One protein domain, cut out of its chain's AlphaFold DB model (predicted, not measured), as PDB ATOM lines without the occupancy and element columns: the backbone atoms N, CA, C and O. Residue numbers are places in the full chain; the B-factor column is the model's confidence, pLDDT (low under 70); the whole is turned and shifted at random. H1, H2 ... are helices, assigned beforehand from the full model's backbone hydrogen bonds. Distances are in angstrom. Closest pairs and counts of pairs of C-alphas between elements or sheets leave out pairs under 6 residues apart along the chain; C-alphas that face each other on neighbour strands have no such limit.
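AT A GLANCE: This is residues 366 to 391 and 445 to 562 of the 802 residues of an uncharacterized protein of Candidatus Marinamargulisbacteria bacterium SCGC AG-343-D04 (UniProt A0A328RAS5). Six long helices pack nearly lengthwise in two bowed layers, H1, H4 and H2 in one and H3, H5 and H6 in the other, with H4 in the middle. H2 to H6 form an up-and-down bundle, each helix running against the one before it, and H1 packs on H4. The printed part has 144 residues with six named helices, H1 to H6 in order, and no named strand: all helix. It is compact, with a radius of gyration of the C-alphas of 15.4 A and spans of 47 by 36 by 29 A.

HOW THE PARTS SIT: Start with H1, residues 366 to 383, which touches H4, residues 496 to 513, opposite ways at a shallow tilt of 27 degrees; the closest C-alphas are Thr 377 and Leu 505, 5.4 A. H4 is the hub. Find H2, residues 449 to 467: its residues 459 to 463 alone touch H4, closest at C-alphas 462 and 506, 7.0 A. H2 forms a hairpin with H3, residues 473 to 491, closest at C-alphas 465 and 476, 6.7 A. H5, residues 518 to 539, touches H3 at C-alphas 523 and 480, its closest pair, 5.5 A, and forms hairpins with H4 and with H6, residues 542 to 562. H1 and H6 are apart. In H1 and H4 every O i to N i+4 pair is within hydrogen-bond range; in H2 9 of 15 are, in H3 10 of 15, in H5 16 of 18, in H6 16 of 17.

IN THESE COORDINATES: Find C-alpha 366 at (17.457, -32.128, 22.097); H1 runs 25.3 A from there. H5 covers 30.3 A, and H6 31.9 A to C-alpha 562 at (8.923, -21.679, 10.917).

THE WHOLE: Residues 392 to 444 are not printed; C-alphas 391 and 445 are 18.1 A apart. Residues 445 to 450 stand free. The links printed whole are tight. Look for pLDDT under 70 at residues 387 to 390, 445 to 450, 470 to 474, 477 and 481.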
ATOM      1  N   ARG A 366      17.808 -30.697  22.205       85.38
ATOM      2  CA  ARG A 366      17.457 -32.128  22.097       85.38
ATOM      3  C   ARG A 366      17.194 -32.756  23.464       85.38
ATOM      4  O   ARG A 366      16.169 -33.395  23.654       85.38
ATOM      5  N   ALA A 367      18.087 -32.510  24.422       87.62
ATOM      6  CA  ALA A 367      17.971 -33.015  25.788       87.62
ATOM      7  C   ALA A 367      16.683 -32.537  26.474       87.62
ATOM      8  O   ALA A 367      15.983 -33.317  27.115       87.62
ATOM      9  N   THR A 368      16.345 -31.259  26.292       93.12
ATOM     10  CA  THR A 368      15.114 -30.685  26.836       93.12
ATOM     11  C   THR A 368      13.885 -31.263  26.155       93.12
ATOM     12  O   THR A 368      12.924 -31.572  26.842       93.12
ATOM     13  N   ILE A 369      13.906 -31.447  24.832       91.31
ATOM     14  CA  ILE A 369      12.767 -31.993  24.089       91.31
ATOM     15  C   ILE A 369      12.522 -33.460  24.475       91.31
ATOM     16  O   ILE A 369      11.369 -33.834  24.643       91.31
ATOM     17  N   ILE A 370      13.564 -34.268  24.722       91.50
ATOM     18  CA  ILE A 370      13.401 -35.617  25.306       91.50
ATOM     19  C   ILE A 370      12.663 -35.517  26.649       91.50
ATOM     20  O   ILE A 370      11.642 -36.176  26.853       91.50
ATOM     21  N   GLY A 371      13.146 -34.652  27.550       94.31
ATOM     22  CA  GLY A 371      12.494 -34.406  28.837       94.31
ATOM     23  C   GLY A 371      11.050 -33.927  28.687       94.31
ATOM     24  O   GLY A 371      10.171 -34.398  29.403       94.31
ATOM     25  N   PHE A 372      10.791 -33.042  27.723       95.75
ATOM     26  CA  PHE A 372       9.479 -32.488  27.408       95.75
ATOM     27  C   PHE A 372       8.512 -33.560  26.911       95.75
ATOM     28  O   PHE A 372       7.394 -33.635  27.415       95.75
ATOM     29  N   VAL A 373       8.946 -34.429  25.988       95.00
ATOM     30  CA  VAL A 373       8.147 -35.566  25.513       95.00
ATOM     31  C   VAL A 373       7.743 -36.440  26.691       95.00
ATOM     32  O   VAL A 373       6.561 -36.753  26.834       95.00
ATOM     33  N   ILE A 374       8.681 -36.760  27.588       95.00
ATOM     34  CA  ILE A 374       8.390 -37.563  28.780       95.00
ATOM     35  C   ILE A 374       7.403 -36.845  29.710       95.00
ATOM     36  O   ILE A 374       6.364 -37.403  30.067       95.00
ATOM     37  N   GLY A 375       7.692 -35.592  30.067       96.31
ATOM     38  CA  GLY A 375       6.892 -34.799  31.000       96.31
ATOM     39  C   GLY A 375       5.465 -34.536  30.519       96.31
ATOM     40  O   GLY A 375       4.517 -34.724  31.283       96.31
ATOM     41  N   ILE A 376       5.290 -34.137  29.258       97.38
ATOM     42  CA  ILE A 376       3.979 -33.813  28.678       97.38
ATOM     43  C   ILE A 376       3.167 -35.070  28.375       97.38
ATOM     44  O   ILE A 376       1.958 -35.081  28.610       97.38
ATOM     45  N   THR A 377       3.809 -36.156  27.941       96.88
ATOM     46  CA  THR A 377       3.121 -37.445  27.793       96.88
ATOM     47  C   THR A 377       2.552 -37.901  29.136       96.88
ATOM     48  O   THR A 377       1.360 -38.192  29.230       96.88
ATOM     49  N   LEU A 378       3.366 -37.879  30.198       95.62
ATOM     50  CA  LEU A 378       2.917 -38.233  31.548       95.62
ATOM     51  C   LEU A 378       1.838 -37.279  32.065       95.62
ATOM     52  O   LEU A 378       0.882 -37.729  32.697       95.62
ATOM     53  N   PHE A 379       1.937 -35.982  31.752       96.56
ATOM     54  CA  PHE A 379       0.902 -35.006  32.091       96.56
ATOM     55  C   PHE A 379      -0.455 -35.436  31.523       96.56
ATOM     56  O   PHE A 379      -1.421 -35.555  32.278       96.56
ATOM     57  N   PHE A 380      -0.537 -35.723  30.219       96.00
ATOM     58  CA  PHE A 380      -1.799 -36.118  29.588       96.00
ATOM     59  C   PHE A 380      -2.289 -37.493  30.048       96.00
ATOM     60  O   PHE A 380      -3.485 -37.665  30.285       96.00
ATOM     61  N   GLN A 381      -1.381 -38.450  30.251       93.94
ATOM     62  CA  GLN A 381      -1.725 -39.771  30.781       93.94
ATOM     63  C   GLN A 381      -2.377 -39.683  32.168       93.94
ATOM     64  O   GLN A 381      -3.365 -40.382  32.417       93.94
ATOM     65  N   LEU A 382      -1.868 -38.806  33.042       92.62
ATOM     66  CA  LEU A 382      -2.387 -38.590  34.395       92.62
ATOM     67  C   LEU A 382      -3.642 -37.711  34.416       92.62
ATOM     68  O   LEU A 382      -4.602 -38.039  35.110       92.62
ATOM     69  N   VAL A 383      -3.666 -36.605  33.666       92.50
ATOM     70  CA  VAL A 383      -4.779 -35.640  33.713       92.50
ATOM     71  C   VAL A 383      -6.069 -36.209  33.123       92.50
ATOM     72  O   VAL A 383      -7.159 -35.830  33.547       92.50
ATOM     73  N   LEU A 384      -5.942 -37.128  32.161       91.81
ATOM     74  CA  LEU A 384      -7.064 -37.797  31.508       91.81
ATOM     75  C   LEU A 384      -7.506 -39.076  32.228       91.81
ATOM     76  O   LEU A 384      -8.442 -39.727  31.773       91.81
ATOM     77  N   GLU A 385      -6.859 -39.470  33.325       85.81
ATOM     78  CA  GLU A 385      -7.214 -40.676  34.075       85.81
ATOM     79  C   GLU A 385      -8.538 -40.493  34.848       85.81
ATOM     80  O   GLU A 385      -8.599 -39.782  35.854       85.81
ATOM     81  N   LYS A 386      -9.604 -41.171  34.394       70.00
ATOM     82  CA  LYS A 386     -10.922 -41.182  35.057       70.00
ATOM     83  C   LYS A 386     -10.948 -42.011  36.343       70.00
ATOM     84  O   LYS A 386     -11.561 -41.607  37.326       70.00
ATOM     85  N   ASN A 387     -10.283 -43.167  36.350       66.25
ATOM     86  CA  ASN A 387     -10.335 -44.097  37.475       66.25
ATOM     87  C   ASN A 387      -9.301 -43.720  38.537       66.25
ATOM     88  O   ASN A 387      -8.148 -44.145  38.538       66.25
ATOM     89  N   HIS A 388      -9.750 -42.905  39.480       58.44
ATOM     90  CA  HIS A 388      -8.931 -42.302  40.526       58.44
ATOM     91  C   HIS A 388      -8.268 -43.307  41.482       58.44
ATOM     92  O   HIS A 388      -7.179 -43.036  41.988       58.44
ATOM     93  N   HIS A 389      -8.842 -44.505  41.642       57.09
ATOM     94  CA  HIS A 389      -8.222 -45.616  42.380       57.09
ATOM     95  C   HIS A 389      -6.918 -46.134  41.745       57.09
ATOM     96  O   HIS A 389      -6.164 -46.845  42.407       57.09
ATOM     97  N   ILE A 390      -6.625 -45.763  40.493       62.81
ATOM     98  CA  ILE A 390      -5.491 -46.283  39.722       62.81
ATOM     99  C   ILE A 390      -4.239 -45.383  39.849       62.81
ATOM    100  O   ILE A 390      -3.132 -45.835  39.559       62.81
ATOM    101  N   ILE A 391      -4.348 -44.138  40.343       78.00
ATOM    102  CA  ILE A 391      -3.171 -43.276  40.568       78.00
ATOM    103  C   ILE A 391      -2.387 -43.801  41.782       78.00
ATOM    104  O   ILE A 391      -2.711 -43.531  42.940       78.00
ATOM    105  N   LYS A 445      -4.535 -59.501  36.402       55.97
ATOM    106  CA  LYS A 445      -5.317 -60.668  35.986       55.97
ATOM    107  C   LYS A 445      -4.364 -61.679  35.347       55.97
ATOM    108  O   LYS A 445      -3.362 -61.284  34.750       55.97
ATOM    109  N   LYS A 446      -4.679 -62.978  35.467       54.25
ATOM    110  CA  LYS A 446      -3.975 -64.045  34.738       54.25
ATOM    111  C   LYS A 446      -3.857 -63.626  33.273       54.25
ATOM    112  O   LYS A 446      -4.865 -63.437  32.596       54.25
ATOM    113  N   ILE A 447      -2.621 -63.447  32.831       57.66
ATOM    114  CA  ILE A 447      -2.284 -63.052  31.474       57.66
ATOM    115  C   ILE A 447      -2.714 -64.190  30.541       57.66
ATOM    116  O   ILE A 447      -2.102 -65.258  30.527       57.66
ATOM    117  N   LEU A 448      -3.772 -63.978  29.763       62.44
ATOM    118  CA  LEU A 448      -4.101 -64.865  28.655       62.44
ATOM    119  C   LEU A 448      -3.156 -64.523  27.499       62.44
ATOM    120  O   LEU A 448      -3.260 -63.461  26.889       62.44
ATOM    121  N   TRP A 449      -2.225 -65.429  27.193       66.94
ATOM    122  CA  TRP A 449      -1.246 -65.265  26.107       66.94
ATOM    123  C   TRP A 449      -1.896 -64.952  24.752       66.94
ATOM    124  O   TRP A 449      -1.310 -64.249  23.933       66.94
ATOM    125  N   LYS A 450      -3.131 -65.425  24.532       68.88
ATOM    126  CA  LYS A 450      -3.914 -65.149  23.320       68.88
ATOM    127  C   LYS A 450      -4.271 -63.666  23.160       68.88
ATOM    128  O   LYS A 450      -4.317 -63.192  22.030       68.88
ATOM    129  N   ASP A 451      -4.453 -62.930  24.255       73.69
ATOM    130  CA  ASP A 451      -4.880 -61.529  24.200       73.69
ATOM    131  C   ASP A 451      -3.697 -60.570  24.012       73.69
ATOM    132  O   ASP A 451      -3.851 -59.548  23.350       73.69
ATOM    133  N   ILE A 452      -2.501 -60.906  24.523       84.56
ATOM    134  CA  ILE A 452      -1.298 -60.051  24.435       84.56
ATOM    135  C   ILE A 452      -0.948 -59.696  22.991       84.56
ATOM    136  O   ILE A 452      -0.553 -58.559  22.729       84.56
ATOM    137  N   TRP A 453      -1.098 -60.634  22.054       84.19
ATOM    138  CA  TRP A 453      -0.721 -60.423  20.656       84.19
ATOM    139  C   TRP A 453      -1.429 -59.222  20.025       84.19
ATOM    140  O   TRP A 453      -0.795 -58.465  19.296       84.19
ATOM    141  N   GLY A 454      -2.701 -58.982  20.366       86.31
ATOM    142  CA  GLY A 454      -3.428 -57.797  19.902       86.31
ATOM    143  C   GLY A 454      -2.844 -56.490  20.450       86.31
ATOM    144  O   GLY A 454      -2.703 -55.517  19.710       86.31
ATOM    145  N   TYR A 455      -2.444 -56.477  21.727       89.94
ATOM    146  CA  TYR A 455      -1.793 -55.321  22.356       89.94
ATOM    147  C   TYR A 455      -0.412 -55.061  21.749       89.94
ATOM    148  O   TYR A 455      -0.078 -53.910  21.467       89.94
ATOM    149  N   LEU A 456       0.383 -56.117  21.550       89.94
ATOM    150  CA  LEU A 456       1.723 -56.019  20.976       89.94
ATOM    151  C   LEU A 456       1.656 -55.533  19.529       89.94
ATOM    152  O   LEU A 456       2.390 -54.620  19.165       89.94
ATOM    153  N   LEU A 457       0.740 -56.082  18.726       88.75
ATOM    154  CA  LEU A 457       0.539 -55.653  17.345       88.75
ATOM    155  C   LEU A 457       0.135 -54.176  17.276       88.75
ATOM    156  O   LEU A 457       0.738 -53.423  16.520       88.75
ATOM    157  N   PHE A 458      -0.823 -53.735  18.099       88.56
ATOM    158  CA  PHE A 458      -1.209 -52.321  18.172       88.56
ATOM    159  C   PHE A 458      -0.036 -51.418  18.580       88.56
ATOM    160  O   PHE A 458       0.177 -50.374  17.964       88.56
ATOM    161  N   TYR A 459       0.749 -51.823  19.584       90.69
ATOM    162  CA  TYR A 459       1.939 -51.087  20.014       90.69
ATOM    163  C   TYR A 459       2.968 -50.964  18.885       90.69
ATOM    164  O   TYR A 459       3.364 -49.853  18.540       90.69
ATOM    165  N   MET A 460       3.346 -52.082  18.262       87.88
ATOM    166  CA  MET A 460       4.303 -52.093  17.152       87.88
ATOM    167  C   MET A 460       3.811 -51.227  15.996       87.88
ATOM    168  O   MET A 460       4.580 -50.432  15.456       87.88
ATOM    169  N   LEU A 461       2.516 -51.301  15.676       87.19
ATOM    170  CA  LEU A 461       1.931 -50.492  14.617       87.19
ATOM    171  C   LEU A 461       2.028 -48.985  14.894       87.19
ATOM    172  O   LEU A 461       2.190 -48.197  13.971       87.19
ATOM    173  N   LEU A 462       1.987 -48.534  16.139       87.94
ATOM    174  CA  LEU A 462       2.155 -47.107  16.416       87.94
ATOM    175  C   LEU A 462       3.622 -46.666  16.476       87.94
ATOM    176  O   LEU A 462       3.914 -45.506  16.195       87.94
ATOM    177  N   ILE A 463       4.544 -47.574  16.802       87.44
ATOM    178  CA  ILE A 463       5.959 -47.251  17.022       87.44
ATOM    179  C   ILE A 463       6.804 -47.313  15.744       87.44
ATOM    180  O   ILE A 463       7.702 -46.490  15.582       87.44
ATOM    181  N   ILE A 464       6.510 -48.234  14.820       84.50
ATOM    182  CA  ILE A 464       7.292 -48.452  13.586       84.50
ATOM    183  C   ILE A 464       7.613 -47.162  12.801       84.50
ATOM    184  O   ILE A 464       8.771 -47.018  12.401       84.50
ATOM    185  N   PRO A 465       6.683 -46.198  12.607       80.75
ATOM    186  CA  PRO A 465       6.978 -44.955  11.885       80.75
ATOM    187  C   PRO A 465       8.135 -44.148  12.473       80.75
ATOM    188  O   PRO A 465       8.824 -43.439  11.747       80.75
ATOM    189  N   PHE A 466       8.365 -44.273  13.779       83.00
ATOM    190  CA  PHE A 466       9.397 -43.539  14.503       83.00
ATOM    191  C   PHE A 466      10.758 -44.242  14.506       83.00
ATOM    192  O   PHE A 466      11.753 -43.620  14.861       83.00
ATOM    193  N   ILE A 467      10.829 -45.522  14.122       78.56
ATOM    194  CA  ILE A 467      12.103 -46.259  14.040       78.56
ATOM    195  C   ILE A 467      12.930 -45.768  12.837       78.56
ATOM    196  O   ILE A 467      14.149 -45.878  12.844       78.56
ATOM    197  N   GLU A 468      12.286 -45.178  11.819       71.94
ATOM    198  CA  GLU A 468      12.927 -44.699  10.582       71.94
ATOM    199  C   GLU A 468      13.755 -45.772   9.840       71.94
ATOM    200  O   GLU A 468      14.820 -45.493   9.283       71.94
ATOM    201  N   LEU A 469      13.256 -47.011   9.767       72.88
ATOM    202  CA  LEU A 469      13.908 -48.040   8.952       72.88
ATOM    203  C   LEU A 469      14.025 -47.568   7.484       72.88
ATOM    204  O   LEU A 469      13.018 -47.132   6.916       72.88
ATOM    205  N   PRO A 470      15.202 -47.691   6.831       67.06
ATOM    206  CA  PRO A 470      15.451 -47.116   5.503       67.06
ATOM    207  C   PRO A 470      14.417 -47.502   4.436       67.06
ATOM    208  O   PRO A 470      14.037 -46.674   3.615       67.06
ATOM    209  N   ILE A 471      13.926 -48.745   4.485       67.00
ATOM    210  CA  ILE A 471      12.933 -49.292   3.547       67.00
ATOM    211  C   ILE A 471      11.545 -48.663   3.768       67.00
ATOM    212  O   ILE A 471      10.798 -48.465   2.816       67.00
ATOM    213  N   LEU A 472      11.200 -48.327   5.015       67.19
ATOM    214  CA  LEU A 472       9.874 -47.839   5.414       67.19
ATOM    215  C   LEU A 472       9.761 -46.314   5.414       67.19
ATOM    216  O   LEU A 472       8.653 -45.791   5.323       67.19
ATOM    217  N   ARG A 473      10.892 -45.600   5.485       65.19
ATOM    218  CA  ARG A 473      10.950 -44.134   5.593       65.19
ATOM    219  C   ARG A 473      10.154 -43.410   4.509       65.19
ATOM    220  O   ARG A 473       9.562 -42.368   4.761       65.19
ATOM    221  N   ASN A 474      10.130 -43.977   3.314       66.31
ATOM    222  CA  ASN A 474       9.446 -43.396   2.172       66.31
ATOM    223  C   ASN A 474       7.915 -43.639   2.253       66.31
ATOM    224  O   ASN A 474       7.125 -42.807   1.828       66.31
ATOM    225  N   PHE A 475       7.445 -44.707   2.903       70.38
ATOM    226  CA  PHE A 475       6.039 -45.146   2.893       70.38
ATOM    227  C   PHE A 475       5.172 -44.616   4.051       70.38
ATOM    228  O   PHE A 475       4.121 -45.189   4.342       70.38
ATOM    229  N   VAL A 476       5.560 -43.520   4.712       71.50
ATOM    230  CA  VAL A 476       4.797 -42.934   5.840       71.50
ATOM    231  C   VAL A 476       3.308 -42.678   5.509       71.50
ATOM    232  O   VAL A 476       2.459 -42.980   6.355       71.50
ATOM    233  N   PRO A 477       2.921 -42.205   4.307       65.31
ATOM    234  CA  PRO A 477       1.508 -42.038   3.933       65.31
ATOM    235  C   PRO A 477       0.748 -43.355   3.795       65.31
ATOM    236  O   PRO A 477      -0.363 -43.479   4.309       65.31
ATOM    237  N   VAL A 478       1.358 -44.352   3.146       70.75
ATOM    238  CA  VAL A 478       0.793 -45.707   3.021       70.75
ATOM    239  C   VAL A 478       0.591 -46.311   4.407       70.75
ATOM    240  O   VAL A 478      -0.452 -46.892   4.697       70.75
ATOM    241  N   TYR A 479       1.555 -46.098   5.300       76.19
ATOM    242  CA  TYR A 479       1.474 -46.533   6.683       76.19
ATOM    243  C   TYR A 479       0.359 -45.828   7.464       76.19
ATOM    244  O   TYR A 479      -0.394 -46.462   8.198       76.19
ATOM    245  N   SER A 480       0.219 -44.516   7.285       72.81
ATOM    246  CA  SER A 480      -0.838 -43.717   7.914       72.81
ATOM    247  C   SER A 480      -2.229 -44.171   7.460       72.81
ATOM    248  O   SER A 480      -3.145 -44.274   8.276       72.81
ATOM    249  N   LEU A 481      -2.376 -44.509   6.175       68.00
ATOM    250  CA  LEU A 481      -3.593 -45.101   5.624       68.00
ATOM    251  C   LEU A 481      -3.848 -46.501   6.190       68.00
ATOM    252  O   LEU A 481      -4.966 -46.794   6.617       68.00
ATOM    253  N   PHE A 482      -2.814 -47.343   6.257       76.75
ATOM    254  CA  PHE A 482      -2.907 -48.661   6.875       76.75
ATOM    255  C   PHE A 482      -3.348 -48.561   8.335       76.75
ATOM    256  O   PHE A 482      -4.262 -49.270   8.735       76.75
ATOM    257  N   LEU A 483      -2.780 -47.645   9.122       78.50
ATOM    258  CA  LEU A 483      -3.207 -47.407  10.498       78.50
ATOM    259  C   LEU A 483      -4.681 -47.021  10.583       78.50
ATOM    260  O   LEU A 483      -5.410 -47.597  11.386       78.50
ATOM    261  N   LEU A 484      -5.136 -46.083   9.751       73.31
ATOM    262  CA  LEU A 484      -6.523 -45.625   9.765       73.31
ATOM    263  C   LEU A 484      -7.520 -46.752   9.427       73.31
ATOM    264  O   LEU A 484      -8.634 -46.754   9.944       73.31
ATOM    265  N   LEU A 485      -7.125 -47.709   8.582       74.69
ATOM    266  CA  LEU A 485      -7.963 -48.842   8.174       74.69
ATOM    267  C   LEU A 485      -7.859 -50.036   9.131       74.69
ATOM    268  O   LEU A 485      -8.870 -50.652   9.463       74.69
ATOM    269  N   ALA A 486      -6.649 -50.362   9.577       74.56
ATOM    270  CA  ALA A 486      -6.361 -51.554  10.357       74.56
ATOM    271  C   ALA A 486      -6.684 -51.342  11.842       74.56
ATOM    272  O   ALA A 486      -7.372 -52.173  12.430       74.56
ATOM    273  N   VAL A 487      -6.259 -50.220  12.443       77.38
ATOM    274  CA  VAL A 487      -6.428 -49.950  13.886       77.38
ATOM    275  C   VAL A 487      -7.868 -50.113  14.371       77.38
ATOM    276  O   VAL A 487      -8.063 -50.811  15.372       77.38
ATOM    277  N   PRO A 488      -8.896 -49.587  13.677       76.31
ATOM    278  CA  PRO A 488     -10.285 -49.776  14.084       76.31
ATOM    279  C   PRO A 488     -10.728 -51.242  14.218       76.31
ATOM    280  O   PRO A 488     -11.621 -51.522  15.014       76.31
ATOM    281  N   LEU A 489     -10.106 -52.177  13.485       74.44
ATOM    282  CA  LEU A 489     -10.479 -53.599  13.480       74.44
ATOM    283  C   LEU A 489     -10.061 -54.335  14.761       74.44
ATOM    284  O   LEU A 489     -10.722 -55.290  15.162       74.44
ATOM    285  N   PHE A 490      -8.982 -53.903  15.419       73.62
ATOM    286  CA  PHE A 490      -8.469 -54.547  16.639       73.62
ATOM    287  C   PHE A 490      -8.617 -53.694  17.901       73.62
ATOM    288  O   PHE A 490      -8.694 -54.249  18.997       73.62
ATOM    289  N   ILE A 491      -8.722 -52.367  17.775       76.44
ATOM    290  CA  ILE A 491      -8.760 -51.446  18.920       76.44
ATOM    291  C   ILE A 491      -9.979 -51.644  19.833       76.44
ATOM    292  O   ILE A 491      -9.870 -51.430  21.036       76.44
ATOM    293  N   GLN A 492     -11.109 -52.133  19.303       76.38
ATOM    294  CA  GLN A 492     -12.330 -52.391  20.085       76.38
ATOM    295  C   GLN A 492     -12.140 -53.447  21.189       76.38
ATOM    296  O   GLN A 492     -12.896 -53.466  22.156       76.38
ATOM    297  N   LYS A 493     -11.135 -54.323  21.061       80.56
ATOM    298  CA  LYS A 493     -10.825 -55.374  22.045       80.56
ATOM    299  C   LYS A 493      -9.748 -54.958  23.055       80.56
ATOM    300  O   LYS A 493      -9.411 -55.738  23.946       80.56
ATOM    301  N   LEU A 494      -9.179 -53.759  22.915       86.00
ATOM    302  CA  LEU A 494      -8.079 -53.283  23.750       86.00
ATOM    303  C   LEU A 494      -8.588 -52.420  24.909       86.00
ATOM    304  O   LEU A 494      -9.585 -51.710  24.810       86.00
ATOM    305  N   ASN A 495      -7.853 -52.442  26.019       87.25
ATOM    306  CA  ASN A 495      -8.116 -51.564  27.154       87.25
ATOM    307  C   ASN A 495      -7.947 -50.081  26.759       87.25
ATOM    308  O   ASN A 495      -6.903 -49.678  26.239       87.25
ATOM    309  N   THR A 496      -8.937 -49.245  27.077       87.56
ATOM    310  CA  THR A 496      -8.940 -47.804  26.758       87.56
ATOM    311  C   THR A 496      -7.771 -47.038  27.383       87.56
ATOM    312  O   THR A 496      -7.251 -46.105  26.772       87.56
ATOM    313  N   SER A 497      -7.293 -47.448  28.563       88.25
ATOM    314  CA  SER A 497      -6.109 -46.855  29.200       88.25
ATOM    315  C   SER A 497      -4.829 -47.164  28.429       88.25
ATOM    316  O   SER A 497      -3.976 -46.288  28.310       88.25
ATOM    317  N   PHE A 498      -4.712 -48.368  27.859       90.44
ATOM    318  CA  PHE A 498      -3.565 -48.753  27.034       90.44
ATOM    319  C   PHE A 498      -3.512 -47.930  25.745       90.44
ATOM    320  O   PHE A 498      -2.481 -47.332  25.435       90.44
ATOM    321  N   ILE A 499      -4.657 -47.815  25.061       90.94
ATOM    322  CA  ILE A 499      -4.826 -46.981  23.864       90.94
ATOM    323  C   ILE A 499      -4.425 -45.532  24.160       90.94
ATOM    324  O   ILE A 499      -3.574 -44.971  23.471       90.94
ATOM    325  N   LYS A 500      -4.995 -44.944  25.222       92.31
ATOM    326  CA  LYS A 500      -4.673 -43.587  25.679       92.31
ATOM    327  C   LYS A 500      -3.174 -43.409  25.889       92.31
ATOM    328  O   LYS A 500      -2.597 -42.456  25.378       92.31
ATOM    329  N   ASN A 501      -2.552 -44.303  26.659       93.12
ATOM    330  CA  ASN A 501      -1.163 -44.142  27.072       93.12
ATOM    331  C   ASN A 501      -0.205 -44.114  25.874       93.12
ATOM    332  O   ASN A 501       0.675 -43.251  25.834       93.12
ATOM    333  N   ILE A 502      -0.412 -44.993  24.889       93.50
ATOM    334  CA  ILE A 502       0.433 -45.067  23.691       93.50
ATOM    335  C   ILE A 502       0.131 -43.921  22.723       93.50
ATOM    336  O   ILE A 502       1.066 -43.304  22.214       93.50
ATOM    337  N   LEU A 503      -1.143 -43.585  22.487       94.00
ATOM    338  CA  LEU A 503      -1.491 -42.476  21.593       94.00
ATOM    339  C   LEU A 503      -0.987 -41.135  22.134       94.00
ATOM    340  O   LEU A 503      -0.431 -40.358  21.362       94.00
ATOM    341  N   CYS A 504      -1.080 -40.882  23.447       95.31
ATOM    342  CA  CYS A 504      -0.480 -39.691  24.057       95.31
ATOM    343  C   CYS A 504       1.027 -39.607  23.778       95.31
ATOM    344  O   CYS A 504       1.506 -38.539  23.403       95.31
ATOM    345  N   LEU A 505       1.757 -40.722  23.916       95.06
ATOM    346  CA  LEU A 505       3.185 -40.766  23.599       95.06
ATOM    347  C   LEU A 505       3.436 -40.444  22.125       95.06
ATOM    348  O   LEU A 505       4.241 -39.569  21.824       95.06
ATOM    349  N   CYS A 506       2.744 -41.125  21.211       94.06
ATOM    350  CA  CYS A 506       2.979 -40.988  19.773       94.06
ATOM    351  C   CYS A 506       2.652 -39.578  19.267       94.06
ATOM    352  O   CYS A 506       3.417 -39.028  18.481       94.06
ATOM    353  N   ILE A 507       1.565 -38.962  19.750       95.50
ATOM    354  CA  ILE A 507       1.181 -37.585  19.398       95.50
ATOM    355  C   ILE A 507       2.271 -36.600  19.832       95.50
ATOM    356  O   ILE A 507       2.716 -35.778  19.033       95.50
ATOM    357  N   VAL A 508       2.721 -36.686  21.090       95.19
ATOM    358  CA  VAL A 508       3.726 -35.764  21.641       95.19
ATOM    359  C   VAL A 508       5.096 -35.992  20.998       95.19
ATOM    360  O   VAL A 508       5.788 -35.023  20.678       95.19
ATOM    361  N   LEU A 509       5.483 -37.252  20.782       91.75
ATOM    362  CA  LEU A 509       6.729 -37.628  20.118       91.75
ATOM    363  C   LEU A 509       6.759 -37.108  18.678       91.75
ATOM    364  O   LEU A 509       7.744 -36.484  18.283       91.75
ATOM    365  N   ASN A 510       5.674 -37.314  17.926       91.06
ATOM    366  CA  ASN A 510       5.552 -36.829  16.560       91.06
ATOM    367  C   ASN A 510       5.681 -35.304  16.509       91.06
ATOM    368  O   ASN A 510       6.636 -34.808  15.922       91.06
ATOM    369  N   LEU A 511       4.828 -34.584  17.241       91.44
ATOM    370  CA  LEU A 511       4.834 -33.120  17.316       91.44
ATOM    371  C   LEU A 511       6.214 -32.532  17.673       91.44
ATOM    372  O   LEU A 511       6.584 -31.455  17.206       91.44
ATOM    373  N   SER A 512       6.977 -33.227  18.519       88.81
ATOM    374  CA  SER A 512       8.252 -32.727  19.037       88.81
ATOM    375  C   SER A 512       9.457 -33.043  18.140       88.81
ATOM    376  O   SER A 512      10.364 -32.211  18.036       88.81
ATOM    377  N   PHE A 513       9.494 -34.213  17.493       80.88
ATOM    378  CA  PHE A 513      10.667 -34.696  16.743       80.88
ATOM    379  C   PHE A 513      10.414 -34.992  15.263       80.88
ATOM    380  O   PHE A 513      11.329 -34.811  14.465       80.88
ATOM    381  N   TYR A 514       9.203 -35.413  14.907       78.25
ATOM    382  CA  TYR A 514       8.848 -35.964  13.597       78.25
ATOM    383  C   TYR A 514       7.681 -35.177  12.998       78.25
ATOM    384  O   TYR A 514       6.667 -35.757  12.624       78.25
ATOM    385  N   PHE A 515       7.784 -33.848  13.005       82.12
ATOM    386  CA  PHE A 515       6.752 -32.935  12.512       82.12
ATOM    387  C   PHE A 515       7.394 -31.866  11.630       82.12
ATOM    388  O   PHE A 515       7.485 -30.693  11.988       82.12
ATOM    389  N   SER A 516       7.953 -32.325  10.514       80.88
ATOM    390  CA  SER A 516       8.828 -31.554   9.631       80.88
ATOM    391  C   SER A 516       8.534 -31.722   8.138       80.88
ATOM    392  O   SER A 516       8.973 -30.881   7.356       80.88
ATOM    393  N   SER A 517       7.778 -32.756   7.758       79.19
ATOM    394  CA  SER A 517       7.320 -33.023   6.386       79.19
ATOM    395  C   SER A 517       5.796 -33.122   6.290       79.19
ATOM    396  O   SER A 517       5.107 -33.364   7.284       79.19
ATOM    397  N   ILE A 518       5.248 -33.001   5.079       75.56
ATOM    398  CA  ILE A 518       3.796 -33.132   4.829       75.56
ATOM    399  C   ILE A 518       3.270 -34.501   5.280       75.56
ATOM    400  O   ILE A 518       2.181 -34.607   5.848       75.56
ATOM    401  N   PHE A 519       4.049 -35.561   5.057       78.12
ATOM    402  CA  PHE A 519       3.668 -36.925   5.419       78.12
ATOM    403  C   PHE A 519       3.643 -37.143   6.934       78.12
ATOM    404  O   PHE A 519       2.751 -37.809   7.456       78.12
ATOM    405  N   GLU A 520       4.577 -36.529   7.653       83.69
ATOM    406  CA  GLU A 520       4.593 -36.500   9.114       83.69
ATOM    407  C   GLU A 520       3.403 -35.722   9.695       83.69
ATOM    408  O   GLU A 520       2.787 -36.164  10.665       83.69
ATOM    409  N   ILE A 521       3.027 -34.602   9.068       84.88
ATOM    410  CA  ILE A 521       1.840 -33.823   9.449       84.88
ATOM    411  C   ILE A 521       0.565 -34.648   9.247       84.88
ATOM    412  O   ILE A 521      -0.328 -34.645  10.094       84.88
ATOM    413  N   LEU A 522       0.480 -35.394   8.145       80.69
ATOM    414  CA  LEU A 522      -0.630 -36.307   7.891       80.69
ATOM    415  C   LEU A 522      -0.727 -37.384   8.976       80.69
ATOM    416  O   LEU A 522      -1.805 -37.642   9.510       80.69
ATOM    417  N   PHE A 523       0.411 -37.982   9.327       85.62
ATOM    418  CA  PHE A 523       0.490 -38.990  10.374       85.62
ATOM    419  C   PHE A 523       0.036 -38.431  11.732       85.62
ATOM    420  O   PHE A 523      -0.767 -39.065  12.418       85.62
ATOM    421  N   PHE A 524       0.437 -37.205  12.085       90.50
ATOM    422  CA  PHE A 524      -0.060 -36.504  13.274       90.50
ATOM    423  C   PHE A 524      -1.588 -36.362  13.291       90.50
ATOM    424  O   PHE A 524      -2.226 -36.620  14.314       90.50
ATOM    425  N   ILE A 525      -2.190 -35.982  12.158       88.19
ATOM    426  CA  ILE A 525      -3.647 -35.843  12.025       88.19
ATOM    427  C   ILE A 525      -4.337 -37.196  12.241       88.19
ATOM    428  O   ILE A 525      -5.343 -37.257  12.949       88.19
ATOM    429  N   VAL A 526      -3.784 -38.289  11.701       87.06
ATOM    430  CA  VAL A 526      -4.293 -39.653  11.935       87.06
ATOM    431  C   VAL A 526      -4.214 -40.027  13.413       87.06
ATOM    432  O   VAL A 526      -5.193 -40.529  13.964       87.06
ATOM    433  N   LEU A 527      -3.091 -39.751  14.078       91.19
ATOM    434  CA  LEU A 527      -2.929 -40.019  15.509       91.19
ATOM    435  C   LEU A 527      -3.950 -39.243  16.355       91.19
ATOM    436  O   LEU A 527      -4.583 -39.828  17.236       91.19
ATOM    437  N   LEU A 528      -4.156 -37.952  16.066       91.38
ATOM    438  CA  LEU A 528      -5.175 -37.139  16.736       91.38
ATOM    439  C   LEU A 528      -6.592 -37.659  16.478       91.38
ATOM    440  O   LEU A 528      -7.393 -37.712  17.409       91.38
ATOM    441  N   TYR A 529      -6.896 -38.075  15.248       88.44
ATOM    442  CA  TYR A 529      -8.194 -38.650  14.900       88.44
ATOM    443  C   TYR A 529      -8.471 -39.939  15.683       88.44
ATOM    444  O   TYR A 529      -9.522 -40.063  16.318       88.44
ATOM    445  N   LEU A 530      -7.509 -40.869  15.702       88.38
ATOM    446  CA  LEU A 530      -7.611 -42.112  16.469       88.38
ATOM    447  C   LEU A 530      -7.794 -41.824  17.963       88.38
ATOM    448  O   LEU A 530      -8.623 -42.453  18.618       88.38
ATOM    449  N   PHE A 531      -7.066 -40.843  18.500       91.50
ATOM    450  CA  PHE A 531      -7.171 -40.455  19.902       91.50
ATOM    451  C   PHE A 531      -8.515 -39.807  20.247       91.50
ATOM    452  O   PHE A 531      -9.100 -40.102  21.293       91.50
ATOM    453  N   TYR A 532      -9.042 -38.964  19.359       90.38
ATOM    454  CA  TYR A 532     -10.367 -38.382  19.516       90.38
ATOM    455  C   TYR A 532     -11.448 -39.464  19.549       90.38
ATOM    456  O   TYR A 532     -12.207 -39.534  20.515       90.38
ATOM    457  N   TYR A 533     -11.493 -40.325  18.531       85.25
ATOM    458  CA  TYR A 533     -12.591 -41.270  18.343       85.25
ATOM    459  C   TYR A 533     -12.553 -42.424  19.353       85.25
ATOM    460  O   TYR A 533     -13.576 -42.761  19.940       85.25
ATOM    461  N   HIS A 534     -11.374 -42.998  19.612       85.88
ATOM    462  CA  HIS A 534     -11.245 -44.191  20.459       85.88
ATOM    463  C   HIS A 534     -10.965 -43.898  21.934       85.88
ATOM    464  O   HIS A 534     -10.951 -44.818  22.752       85.88
ATOM    465  N   TYR A 535     -10.728 -42.636  22.296       89.06
ATOM    466  CA  TYR A 535     -10.574 -42.258  23.694       89.06
ATOM    467  C   TYR A 535     -11.442 -41.062  24.072       89.06
ATOM    468  O   TYR A 535     -12.339 -41.213  24.899       89.06
ATOM    469  N   LEU A 536     -11.205 -39.881  23.499       88.50
ATOM    470  CA  LEU A 536     -11.801 -38.646  24.020       88.50
ATOM    471  C   LEU A 536     -13.329 -38.571  23.857       88.50
ATOM    472  O   LEU A 536     -13.996 -38.077  24.763       88.50
ATOM    473  N   GLN A 537     -13.886 -39.042  22.739       84.50
ATOM    474  CA  GLN A 537     -15.317 -38.934  22.440       84.50
ATOM    475  C   GLN A 537     -16.186 -39.685  23.460       84.50
ATOM    476  O   GLN A 537     -17.214 -39.167  23.889       84.50
ATOM    477  N   GLU A 538     -15.760 -40.879  23.868       81.06
ATOM    478  CA  GLU A 538     -16.501 -41.727  24.808       81.06
ATOM    479  C   GLU A 538     -16.052 -41.515  26.262       81.06
ATOM    480  O   GLU A 538     -16.846 -41.591  27.201       81.06
ATOM    481  N   ASN A 539     -14.760 -41.228  26.475       79.75
ATOM    482  CA  ASN A 539     -14.150 -41.264  27.801       79.75
ATOM    483  C   ASN A 539     -13.811 -39.896  28.394       79.75
ATOM    484  O   ASN A 539     -13.406 -39.874  29.550       79.75
ATOM    485  N   ALA A 540     -13.987 -38.764  27.716       80.19
ATOM    486  CA  ALA A 540     -13.713 -37.452  28.308       80.19
ATOM    487  C   ALA A 540     -14.943 -36.535  28.284       80.19
ATOM    488  O   ALA A 540     -15.829 -36.662  27.446       80.19
ATOM    489  N   GLU A 541     -15.013 -35.609  29.245       86.25
ATOM    490  CA  GLU A 541     -16.029 -34.554  29.230       86.25
ATOM    491  C   GLU A 541     -15.859 -33.688  27.977       86.25
ATOM    492  O   GLU A 541     -14.733 -33.344  27.621       86.25
ATOM    493  N   THR A 542     -16.954 -33.240  27.354       87.06
ATOM    494  CA  THR A 542     -16.920 -32.447  26.109       87.06
ATOM    495  C   THR A 542     -15.967 -31.250  26.182       87.06
ATOM    496  O   THR A 542     -15.238 -30.965  25.231       87.06
ATOM    497  N   LYS A 543     -15.922 -30.562  27.333       90.19
ATOM    498  CA  LYS A 543     -15.013 -29.430  27.575       90.19
ATOM    499  C   LYS A 543     -13.539 -29.859  27.567       90.19
ATOM    500  O   LYS A 543     -12.705 -29.156  27.002       90.19
ATOM    501  N   VAL A 544     -13.225 -31.007  28.172       91.38
ATOM    502  CA  VAL A 544     -11.871 -31.587  28.211       91.38
ATOM    503  C   VAL A 544     -11.469 -32.082  26.825       91.38
ATOM    504  O   VAL A 544     -10.375 -31.765  26.369       91.38
ATOM    505  N   THR A 545     -12.367 -32.774  26.123       91.00
ATOM    506  CA  THR A 545     -12.161 -33.222  24.740       91.00
ATOM    507  C   THR A 545     -11.823 -32.056  23.821       91.00
ATOM    508  O   THR A 545     -10.847 -32.126  23.074       91.00
ATOM    509  N   PHE A 546     -12.576 -30.956  23.905       91.25
ATOM    510  CA  PHE A 546     -12.265 -29.742  23.156       91.25
ATOM    511  C   PHE A 546     -10.899 -29.173  23.541       91.25
ATOM    512  O   PHE A 546     -10.084 -28.917  22.662       91.25
ATOM    513  N   HIS A 547     -10.629 -29.005  24.838       94.38
ATOM    514  CA  HIS A 547      -9.379 -28.415  25.311       94.38
ATOM    515  C   HIS A 547      -8.138 -29.182  24.836       94.38
ATOM    516  O   HIS A 547      -7.199 -28.565  24.338       94.38
ATOM    517  N   VAL A 548      -8.145 -30.513  24.947       95.06
ATOM    518  CA  VAL A 548      -7.024 -31.372  24.535       95.06
ATOM    519  C   VAL A 548      -6.751 -31.241  23.038       95.06
ATOM    520  O   VAL A 548      -5.615 -30.985  22.644       95.06
ATOM    521  N   ASN A 549      -7.791 -31.358  22.206       92.81
ATOM    522  CA  ASN A 549      -7.643 -31.202  20.759       92.81
ATOM    523  C   ASN A 549      -7.203 -29.783  20.392       92.81
ATOM    524  O   ASN A 549      -6.279 -29.615  19.604       92.81
ATOM    525  N   PHE A 550      -7.814 -28.763  21.000       93.38
ATOM    526  CA  PHE A 550      -7.461 -27.366  20.767       93.38
ATOM    527  C   PHE A 550      -5.995 -27.091  21.105       93.38
ATOM    528  O   PHE A 550      -5.313 -26.411  20.344       93.38
ATOM    529  N   LEU A 551      -5.486 -27.647  22.207       95.94
ATOM    530  CA  LEU A 551      -4.098 -27.476  22.614       95.94
ATOM    531  C   LEU A 551      -3.134 -28.159  21.635       95.94
ATOM    532  O   LEU A 551      -2.202 -27.507  21.173       95.94
ATOM    533  N   PHE A 552      -3.374 -29.424  21.270       96.31
ATOM    534  CA  PHE A 552      -2.516 -30.135  20.313       96.31
ATOM    535  C   PHE A 552      -2.530 -29.500  18.922       96.31
ATOM    536  O   PHE A 552      -1.470 -29.340  18.324       96.31
ATOM    537  N   ILE A 553      -3.700 -29.086  18.427       93.38
ATOM    538  CA  ILE A 553      -3.822 -28.385  17.142       93.38
ATOM    539  C   ILE A 553      -3.085 -27.044  17.202       93.38
ATOM    540  O   ILE A 553      -2.335 -26.718  16.288       93.38
ATOM    541  N   SER A 554      -3.236 -26.287  18.291       93.50
ATOM    542  CA  SER A 554      -2.552 -24.999  18.458       93.50
ATOM    543  C   SER A 554      -1.029 -25.165  18.524       93.50
ATOM    544  O   SER A 554      -0.305 -24.403  17.889       93.50
ATOM    545  N   MET A 555      -0.535 -26.180  19.243       94.94
ATOM    546  CA  MET A 555       0.889 -26.529  19.284       94.94
ATOM    547  C   MET A 555       1.413 -26.968  17.906       94.94
ATOM    548  O   MET A 555       2.509 -26.571  17.510       94.94
ATOM    549  N   ALA A 556       0.630 -27.742  17.152       92.75
ATOM    550  CA  ALA A 556       0.970 -28.128  15.786       92.75
ATOM    551  C   ALA A 556       1.078 -26.902  14.871       92.75
ATOM    552  O   ALA A 556       2.107 -26.720  14.229       92.75
ATOM    553  N   ILE A 557       0.083 -26.007  14.889       89.00
ATOM    554  CA  ILE A 557       0.073 -24.778  14.079       89.00
ATOM    555  C   ILE A 557       1.327 -23.938  14.335       89.00
ATOM    556  O   ILE A 557       2.006 -23.569  13.379       89.00
ATOM    557  N   VAL A 558       1.691 -23.673  15.596       88.69
ATOM    558  CA  VAL A 558       2.898 -22.872  15.878       88.69
ATOM    559  C   VAL A 558       4.190 -23.590  15.494       88.69
ATOM    560  O   VAL A 558       5.164 -22.935  15.144       88.69
ATOM    561  N   THR A 559       4.207 -24.926  15.487       88.06
ATOM    562  CA  THR A 559       5.355 -25.695  14.983       88.06
ATOM    563  C   THR A 559       5.508 -25.546  13.464       88.06
ATOM    564  O   THR A 559       6.634 -25.523  12.969       88.06
ATOM    565  N   LEU A 560       4.401 -25.381  12.726       84.50
ATOM    566  CA  LEU A 560       4.408 -25.180  11.271       84.50
ATOM    567  C   LEU A 560       4.877 -23.789  10.841       84.50
ATOM    568  O   LEU A 560       5.395 -23.660   9.737       84.50
ATOM    569  N   VAL A 561       4.718 -22.761  11.682       81.75
ATOM    570  CA  VAL A 561       5.080 -21.369  11.347       81.75
ATOM    571  C   VAL A 561       6.501 -21.259  10.763       81.75
ATOM    572  O   VAL A 561       6.627 -20.817   9.618       81.75
ATOM    573  N   PRO A 562       7.564 -21.721  11.455       78.00
ATOM    574  CA  PRO A 562       8.923 -21.679  10.917       78.00
ATOM    575  C   PRO A 562       9.156 -22.680   9.775       78.00
ATOM    576  O   PRO A 562      10.106 -22.524   9.023       78.00
TER     577      PRO A 562